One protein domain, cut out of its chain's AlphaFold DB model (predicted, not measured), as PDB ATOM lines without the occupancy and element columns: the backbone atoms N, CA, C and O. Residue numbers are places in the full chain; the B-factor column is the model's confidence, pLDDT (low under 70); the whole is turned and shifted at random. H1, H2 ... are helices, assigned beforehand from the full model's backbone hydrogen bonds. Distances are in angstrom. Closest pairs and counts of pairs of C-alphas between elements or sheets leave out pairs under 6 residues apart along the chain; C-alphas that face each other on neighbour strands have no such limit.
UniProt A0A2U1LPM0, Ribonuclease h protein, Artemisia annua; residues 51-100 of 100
ATOM      1  N   ASP A  51      34.900   4.464   7.002       91.31
ATOM      2  CA  ASP A  51      34.024   3.429   6.448       91.31
ATOM      3  C   ASP A  51      34.469   2.949   5.057       91.31
ATOM      4  O   ASP A  51      34.021   1.891   4.622       91.31
ATOM      5  N   GLY A  52      35.379   3.685   4.408       91.31
ATOM      6  CA  GLY A  52      36.016   3.355   3.133       91.31
ATOM      7  C   GLY A  52      37.392   2.691   3.262       91.31
ATOM      8  O   GLY A  52      38.084   2.557   2.256       91.31
ATOM      9  N   ASN A  53      37.820   2.313   4.474       95.44
ATOM     10  CA  ASN A  53      39.114   1.658   4.728       95.44
ATOM     11  C   ASN A  53      38.983   0.327   5.500       95.44
ATOM     12  O   ASN A  53      39.899  -0.111   6.207       95.44
ATOM     13  N   GLN A  54      37.831  -0.335   5.407       96.44
ATOM     14  CA  GLN A  54      37.519  -1.538   6.175       96.44
ATOM     15  C   GLN A  54      38.321  -2.760   5.723       96.44
ATOM     16  O   GLN A  54      38.621  -3.621   6.555       96.44
ATOM     17  N   CYS A  55      38.713  -2.858   4.448       95.81
ATOM     18  CA  CYS A  55      39.624  -3.916   4.004       95.81
ATOM     19  C   CYS A  55      40.958  -3.868   4.755       95.81
ATOM     20  O   CYS A  55      41.435  -4.902   5.232       95.81
ATOM     21  N   ALA A  56      41.552  -2.677   4.880       95.06
ATOM     22  CA  ALA A  56      42.828  -2.498   5.565       95.06
ATOM     23  C   ALA A  56      42.705  -2.795   7.067       95.06
ATOM     24  O   ALA A  56      43.534  -3.524   7.613       95.06
ATOM     25  N   ASP A  57      41.644  -2.311   7.722       95.44
ATOM     26  CA  ASP A  57      41.369  -2.580   9.141       95.44
ATOM     27  C   ASP A  57      41.145  -4.080   9.410       95.44
ATOM     28  O   ASP A  57      41.737  -4.649  10.333       95.44
ATOM     29  N   HIS A  58      40.365  -4.765   8.563       95.56
ATOM     30  CA  HIS A  58      40.173  -6.213   8.675       95.56
ATOM     31  C   HIS A  58      41.493  -6.969   8.518       95.56
ATOM     32  O   HIS A  58      41.798  -7.836   9.336       95.56
ATOM     33  N   MET A  59      42.303  -6.631   7.511       94.50
ATOM     34  CA  MET A  59      43.594  -7.291   7.290       94.50
ATOM     35  C   MET A  59      44.597  -7.008   8.412       94.50
ATOM     36  O   MET A  59      45.325  -7.921   8.802       94.50
ATOM     37  N   ALA A  60      44.607  -5.804   8.989       93.50
ATOM     38  CA  ALA A  60      45.452  -5.474  10.137       93.50
ATOM     39  C   ALA A  60      45.089  -6.320  11.371       93.50
ATOM     40  O   ALA A  60      45.967  -6.903  12.014       93.50
ATOM     41  N   ARG A  61      43.790  -6.463  11.668       94.19
ATOM     42  CA  ARG A  61      43.305  -7.325  12.762       94.19
ATOM     43  C   ARG A  61      43.577  -8.795  12.488       94.19
ATOM     44  O   ARG A  61      44.035  -9.507  13.378       94.19
ATOM     45  N   PHE A  62      43.315  -9.245  11.263       92.88
ATOM     46  CA  PHE A  62      43.552 -10.621  10.852       92.88
ATOM     47  C   PHE A  62      45.035 -10.978  10.962       92.88
ATOM     48  O   PHE A  62      45.362 -12.009  11.546       92.88
ATOM     49  N   GLY A  63      45.929 -10.087  10.525       93.00
ATOM     50  CA  GLY A  63      47.377 -10.225  10.677       93.00
ATOM     51  C   GLY A  63      47.812 -10.415  12.131       93.00
ATOM     52  O   GLY A  63      48.641 -11.279  12.404       93.00
ATOM     53  N   GLY A  64      47.184  -9.711  13.077       92.88
ATOM     54  CA  GLY A  64      47.432  -9.887  14.514       92.88
ATOM     55  C   GLY A  64      47.064 -11.271  15.071       92.88
ATOM     56  O   GLY A  64      47.519 -11.633  16.153       92.88
ATOM     57  N   THR A  65      46.266 -12.060  14.343       92.38
ATOM     58  CA  THR A  65      45.932 -13.450  14.709       92.38
ATOM     59  C   THR A  65      46.874 -14.487  14.096       92.38
ATOM     60  O   THR A  65      46.854 -15.656  14.494       92.38
ATOM     61  N   LEU A  66      47.702 -14.087  13.129       92.12
ATOM     62  CA  LEU A  66      48.623 -14.986  12.447       92.12
ATOM     63  C   LEU A  66      49.861 -15.230  13.309       92.12
ATOM     64  O   LEU A  66      50.390 -14.332  13.957       92.12
ATOM     65  N   LYS A  67      50.357 -16.469  13.295       91.25
ATOM     66  CA  LYS A  67      51.571 -16.841  14.039       91.25
ATOM     67  C   LYS A  67      52.854 -16.365  13.359       91.25
ATOM     68  O   LYS A  67      53.861 -16.194  14.032       91.25
ATOM     69  N   ASN A  68      52.808 -16.201  12.038       91.88
ATOM     70  CA  ASN A  68      53.949 -15.882  11.189       91.88
ATOM     71  C   ASN A  68      53.538 -14.873  10.114       91.88
ATOM     72  O   ASN A  68      52.365 -14.806   9.729       91.88
ATOM     73  N   ASN A  69      54.530 -14.179   9.557       87.75
ATOM     74  CA  ASN A  69      54.354 -13.365   8.358       87.75
ATOM     75  C   ASN A  69      53.882 -14.262   7.210       87.75
ATOM     76  O   ASN A  69      54.611 -15.146   6.765       87.75
ATOM     77  N   THR A  70      52.645 -14.052   6.771       89.62
ATOM     78  CA  THR A  70      51.987 -14.881   5.759       89.62
ATOM     79  C   THR A  70      51.701 -14.024   4.539       89.62
ATOM     80  O   THR A  70      51.116 -12.950   4.664       89.62
ATOM     81  N   VAL A  71      52.108 -14.510   3.370       91.12
ATOM     82  CA  VAL A  71      51.766 -13.911   2.078       91.12
ATOM     83  C   VAL A  71      50.603 -14.699   1.497       91.12
ATOM     84  O   VAL A  71      50.637 -15.929   1.464       91.12
ATOM     85  N   PHE A  72      49.562 -13.989   1.080       90.25
ATOM     86  CA  PHE A  72      48.403 -14.578   0.428       90.25
ATOM     87  C   PHE A  72      48.507 -14.303  -1.072       90.25
ATOM     88  O   PHE A  72      48.430 -13.149  -1.479       90.25
ATOM     89  N   GLU A  73      48.685 -15.354  -1.875       93.75
ATOM     90  CA  GLU A  73      48.690 -15.244  -3.347       93.75
ATOM     91  C   GLU A  73      47.314 -14.821  -3.889       93.75
ATOM     92  O   GLU A  73      47.215 -14.172  -4.922       93.75
ATOM     93  N   GLU A  74      46.251 -15.149  -3.148       93.44
ATOM     94  CA  GLU A  74      44.869 -14.782  -3.443       93.44
ATOM     95  C   GLU A  74      44.244 -14.069  -2.237       93.44
ATOM     96  O   GLU A  74      44.530 -14.439  -1.091       93.44
ATOM     97  N   PRO A  75      43.356 -13.079  -2.442       89.75
ATOM     98  CA  PRO A  75      42.732 -12.360  -1.340       89.75
ATOM     99  C   PRO A  75      41.940 -13.325  -0.438       89.75
ATOM    100  O   PRO A  75      41.134 -14.118  -0.938       89.75
ATOM    101  N   PRO A  76      42.106 -13.262   0.900       91.88
ATOM    102  CA  PRO A  76      41.342 -14.101   1.817       91.88
ATOM    103  C   PRO A  76      39.835 -13.948   1.590       91.88
ATOM    104  O   PRO A  76      39.335 -12.829   1.483       91.88
ATOM    105  N   MET A  77      39.080 -15.056   1.595       89.94
ATOM    106  CA  MET A  77      37.627 -15.032   1.330       89.94
ATOM    107  C   MET A  77      36.858 -14.052   2.230       89.94
ATOM    108  O   MET A  77      35.858 -13.471   1.812       89.94
ATOM    109  N   THR A  78      37.341 -13.834   3.455       90.00
ATOM    110  CA  THR A  78      36.759 -12.887   4.412       90.00
ATOM    111  C   THR A  78      36.788 -11.439   3.920       90.00
ATOM    112  O   THR A  78      35.932 -10.648   4.311       90.00
ATOM    113  N   LEU A  79      37.742 -11.086   3.051       94.94
ATOM    114  CA  LEU A  79      37.979  -9.716   2.597       94.94
ATOM    115  C   LEU A  79      36.861  -9.197   1.685       94.94
ATOM    116  O   LEU A  79      36.551  -8.011   1.704       94.94
ATOM    117  N   LYS A  80      36.192 -10.089   0.941       94.75
ATOM    118  CA  LYS A  80      35.155  -9.717  -0.035       94.75
ATOM    119  C   LYS A  80      34.021  -8.891   0.578       94.75
ATOM    120  O   LYS A  80      33.531  -7.965  -0.054       94.75
ATOM    121  N   SER A  81      33.603  -9.230   1.798       95.12
ATOM    122  CA  SER A  81      32.525  -8.502   2.477       95.12
ATOM    123  C   SER A  81      32.915  -7.067   2.839       95.12
ATOM    124  O   SER A  81      32.068  -6.184   2.769       95.12
ATOM    125  N   TYR A  82      34.186  -6.825   3.162       96.75
ATOM    126  CA  TYR A  82      34.705  -5.493   3.465       96.75
ATOM    127  C   TYR A  82      34.928  -4.675   2.198       96.75
ATOM    128  O   TYR A  82      34.600  -3.499   2.186       96.75
ATOM    129  N   LEU A  83      35.359  -5.316   1.105       95.50
ATOM    130  CA  LEU A  83      35.505  -4.645  -0.186       95.50
ATOM    131  C   LEU A  83      34.179  -4.049  -0.670       95.50
ATOM    132  O   LEU A  83      34.148  -2.924  -1.152       95.50
ATOM    133  N   LEU A  84      33.075  -4.787  -0.519       95.75
ATOM    134  CA  LEU A  84      31.750  -4.272  -0.875       95.75
ATOM    135  C   LEU A  84      31.363  -3.043  -0.043       95.75
ATOM    136  O   LEU A  84      30.758  -2.125  -0.585       95.75
ATOM    137  N   ARG A  85      31.736  -3.012   1.241       95.75
ATOM    138  CA  ARG A  85      31.460  -1.866   2.115       95.75
ATOM    139  C   ARG A  85      32.332  -0.663   1.783       95.75
ATOM    140  O   ARG A  85      31.815   0.443   1.775       95.75
ATOM    141  N   ASP A  86      33.608  -0.879   1.467       95.31
ATOM    142  CA  ASP A  86      34.503   0.204   1.046       95.31
ATOM    143  C   ASP A  86      33.987   0.858  -0.246       95.31
ATOM    144  O   ASP A  86      33.951   2.082  -0.355       95.31
ATOM    145  N   ILE A  87      33.502   0.046  -1.195       94.06
ATOM    146  CA  ILE A  87      32.861   0.526  -2.429       94.06
ATOM    147  C   ILE A  87      31.588   1.326  -2.119       94.06
ATOM    148  O   ILE A  87      31.396   2.406  -2.673       94.06
ATOM    149  N   GLU A  88      30.710   0.815  -1.251       94.88
ATOM    150  CA  GLU A  88      29.476   1.505  -0.853       94.88
ATOM    151  C   GLU A  88      29.776   2.857  -0.188       94.88
ATOM    152  O   GLU A  88      29.216   3.876  -0.587       94.88
ATOM    153  N   ALA A  89      30.734   2.889   0.740       92.44
ATOM    154  CA  ALA A  89      31.171   4.105   1.415       92.44
ATOM    155  C   ALA A  89      31.757   5.137   0.434       92.44
ATOM    156  O   ALA A  89      31.464   6.330   0.544       92.44
ATOM    157  N   ALA A  90      32.538   4.693  -0.558       89.56
ATOM    158  CA  ALA A  90      33.060   5.568  -1.606       89.56
ATOM    159  C   ALA A  90      31.927   6.206  -2.434       89.56
ATOM    160  O   ALA A  90      31.917   7.423  -2.623       89.56
ATOM    161  N   TYR A  91      30.930   5.416  -2.852       90.69
ATOM    162  CA  TYR A  91      29.759   5.933  -3.573       90.69
ATOM    163  C   TYR A  91      28.949   6.938  -2.747       90.69
ATOM    164  O   TYR A  91      28.501   7.959  -3.273       90.69
ATOM    165  N   GLU A  92      28.740   6.670  -1.455       90.19
ATOM    166  CA  GLU A  92      28.028   7.593  -0.569       90.19
ATOM    167  C   GLU A  92      28.788   8.906  -0.378       90.19
ATOM    168  O   GLU A  92      28.180   9.979  -0.409       90.19
ATOM    169  N   PHE A  93      30.112   8.836  -0.225       85.81
ATOM    170  CA  PHE A  93      30.966  10.012  -0.114       85.81
ATOM    171  C   PHE A  93      30.913  10.872  -1.380       85.81
ATOM    172  O   PHE A  93      30.726  12.082  -1.283       85.81
ATOM    173  N   GLU A  94      31.021  10.271  -2.567       86.25
ATOM    174  CA  GLU A  94      30.895  11.001  -3.835       86.25
ATOM    175  C   GLU A  94      29.522  11.665  -3.967       86.25
ATOM    176  O   GLU A  94      29.439  12.864  -4.234       86.25
ATOM    177  N   ARG A  95      28.438  10.920  -3.704       85.44
ATOM    178  CA  ARG A  95      27.068  11.445  -3.790       85.44
ATOM    179  C   ARG A  95      26.867  12.667  -2.896       85.44
ATOM    180  O   ARG A  95      26.286  13.647  -3.340       85.44
ATOM    181  N   ASN A  96      27.357  12.616  -1.661       80.25
ATOM    182  CA  ASN A  96      27.153  13.683  -0.682       80.25
ATOM    183  C   ASN A  96      28.077  14.899  -0.908       80.25
ATOM    184  O   ASN A  96      27.828  15.961  -0.342       80.25
ATOM    185  N   ASN A  97      29.135  14.767  -1.717       70.19
ATOM    186  CA  ASN A  97      30.052  15.863  -2.057       70.19
ATOM    187  C   ASN A  97      29.704  16.584  -3.375       70.19
ATOM    188  O   ASN A  97      30.346  17.579  -3.700       70.19
ATOM    189  N   HIS A  98      28.700  16.116  -4.123       54.28
ATOM    190  CA  HIS A  98      28.198  16.776  -5.338       54.28
ATOM    191  C   HIS A  98      27.118  17.847  -5.078       54.28
ATOM    192  O   HIS A  98      26.674  18.495  -6.024       54.28
ATOM    193  N   ASP A  99      26.726  18.062  -3.818       45.25
ATOM    194  CA  ASP A  99      25.665  18.999  -3.413       45.25
ATOM    195  C   ASP A  99      26.175  20.409  -3.009       45.25
ATOM    196  O   ASP A  99      25.446  21.162  -2.355       45.25
ATOM    197  N   TYR A 100      27.397  20.798  -3.408       38.69
ATOM    198  CA  TYR A 100      27.969  22.143  -3.192       38.69
ATOM    199  C   TYR A 100      28.496  22.793  -4.475       38.69
ATOM    200  O   TYR A 100      29.290  22.147  -5.194       38.69
TER     201      TYR A 100
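This is residues 51 to 100 of the 100 residues of the protein "Ribonuclease h protein" of Artemisia annua (UniProt A0A2U1LPM0). A lopsided helical hairpin: the short helix H1 packs side by side on the first part of the longer H2, and a wide loop joins them. Residues 63 to 75 stick out at one end and residues 94 to 100 at the other, and these make much of the length. The printed part has 50 residues with two named helices, H1 then H2, and no named strand; it is all helix in class, only just loose and close to extended, with a radius of gyration of the C-alphas of 14.2 A and spans of 48 by 18 by 13 A.

H1, residues 54 to 63, and H2, residues 79 to 97, form a hairpin, running opposite ways at a shallow tilt of 30 degrees. H2 touches H1 with residues 79 to 86 alone; the closest C-alphas, of Cys 55 and Tyr 82, are 5.2 A apart. Every O i to N i+4 pair is within hydrogen-bond range in H1, and 14 of 15 in H2.

H1 begins at C-alpha 54 (37.519, -1.538, 6.175) and measures 13.9 A. H2 measures 27.2 A and ends at C-alpha 97 (30.052, 15.863, -2.057).

The C-alphas farthest apart, of Lys 67 and Tyr 100, are 48.7 A apart. The link from H1 to H2 is long, 15 residues. The printed part has no cut; pLDDT is under 70 at residues 98 to 100.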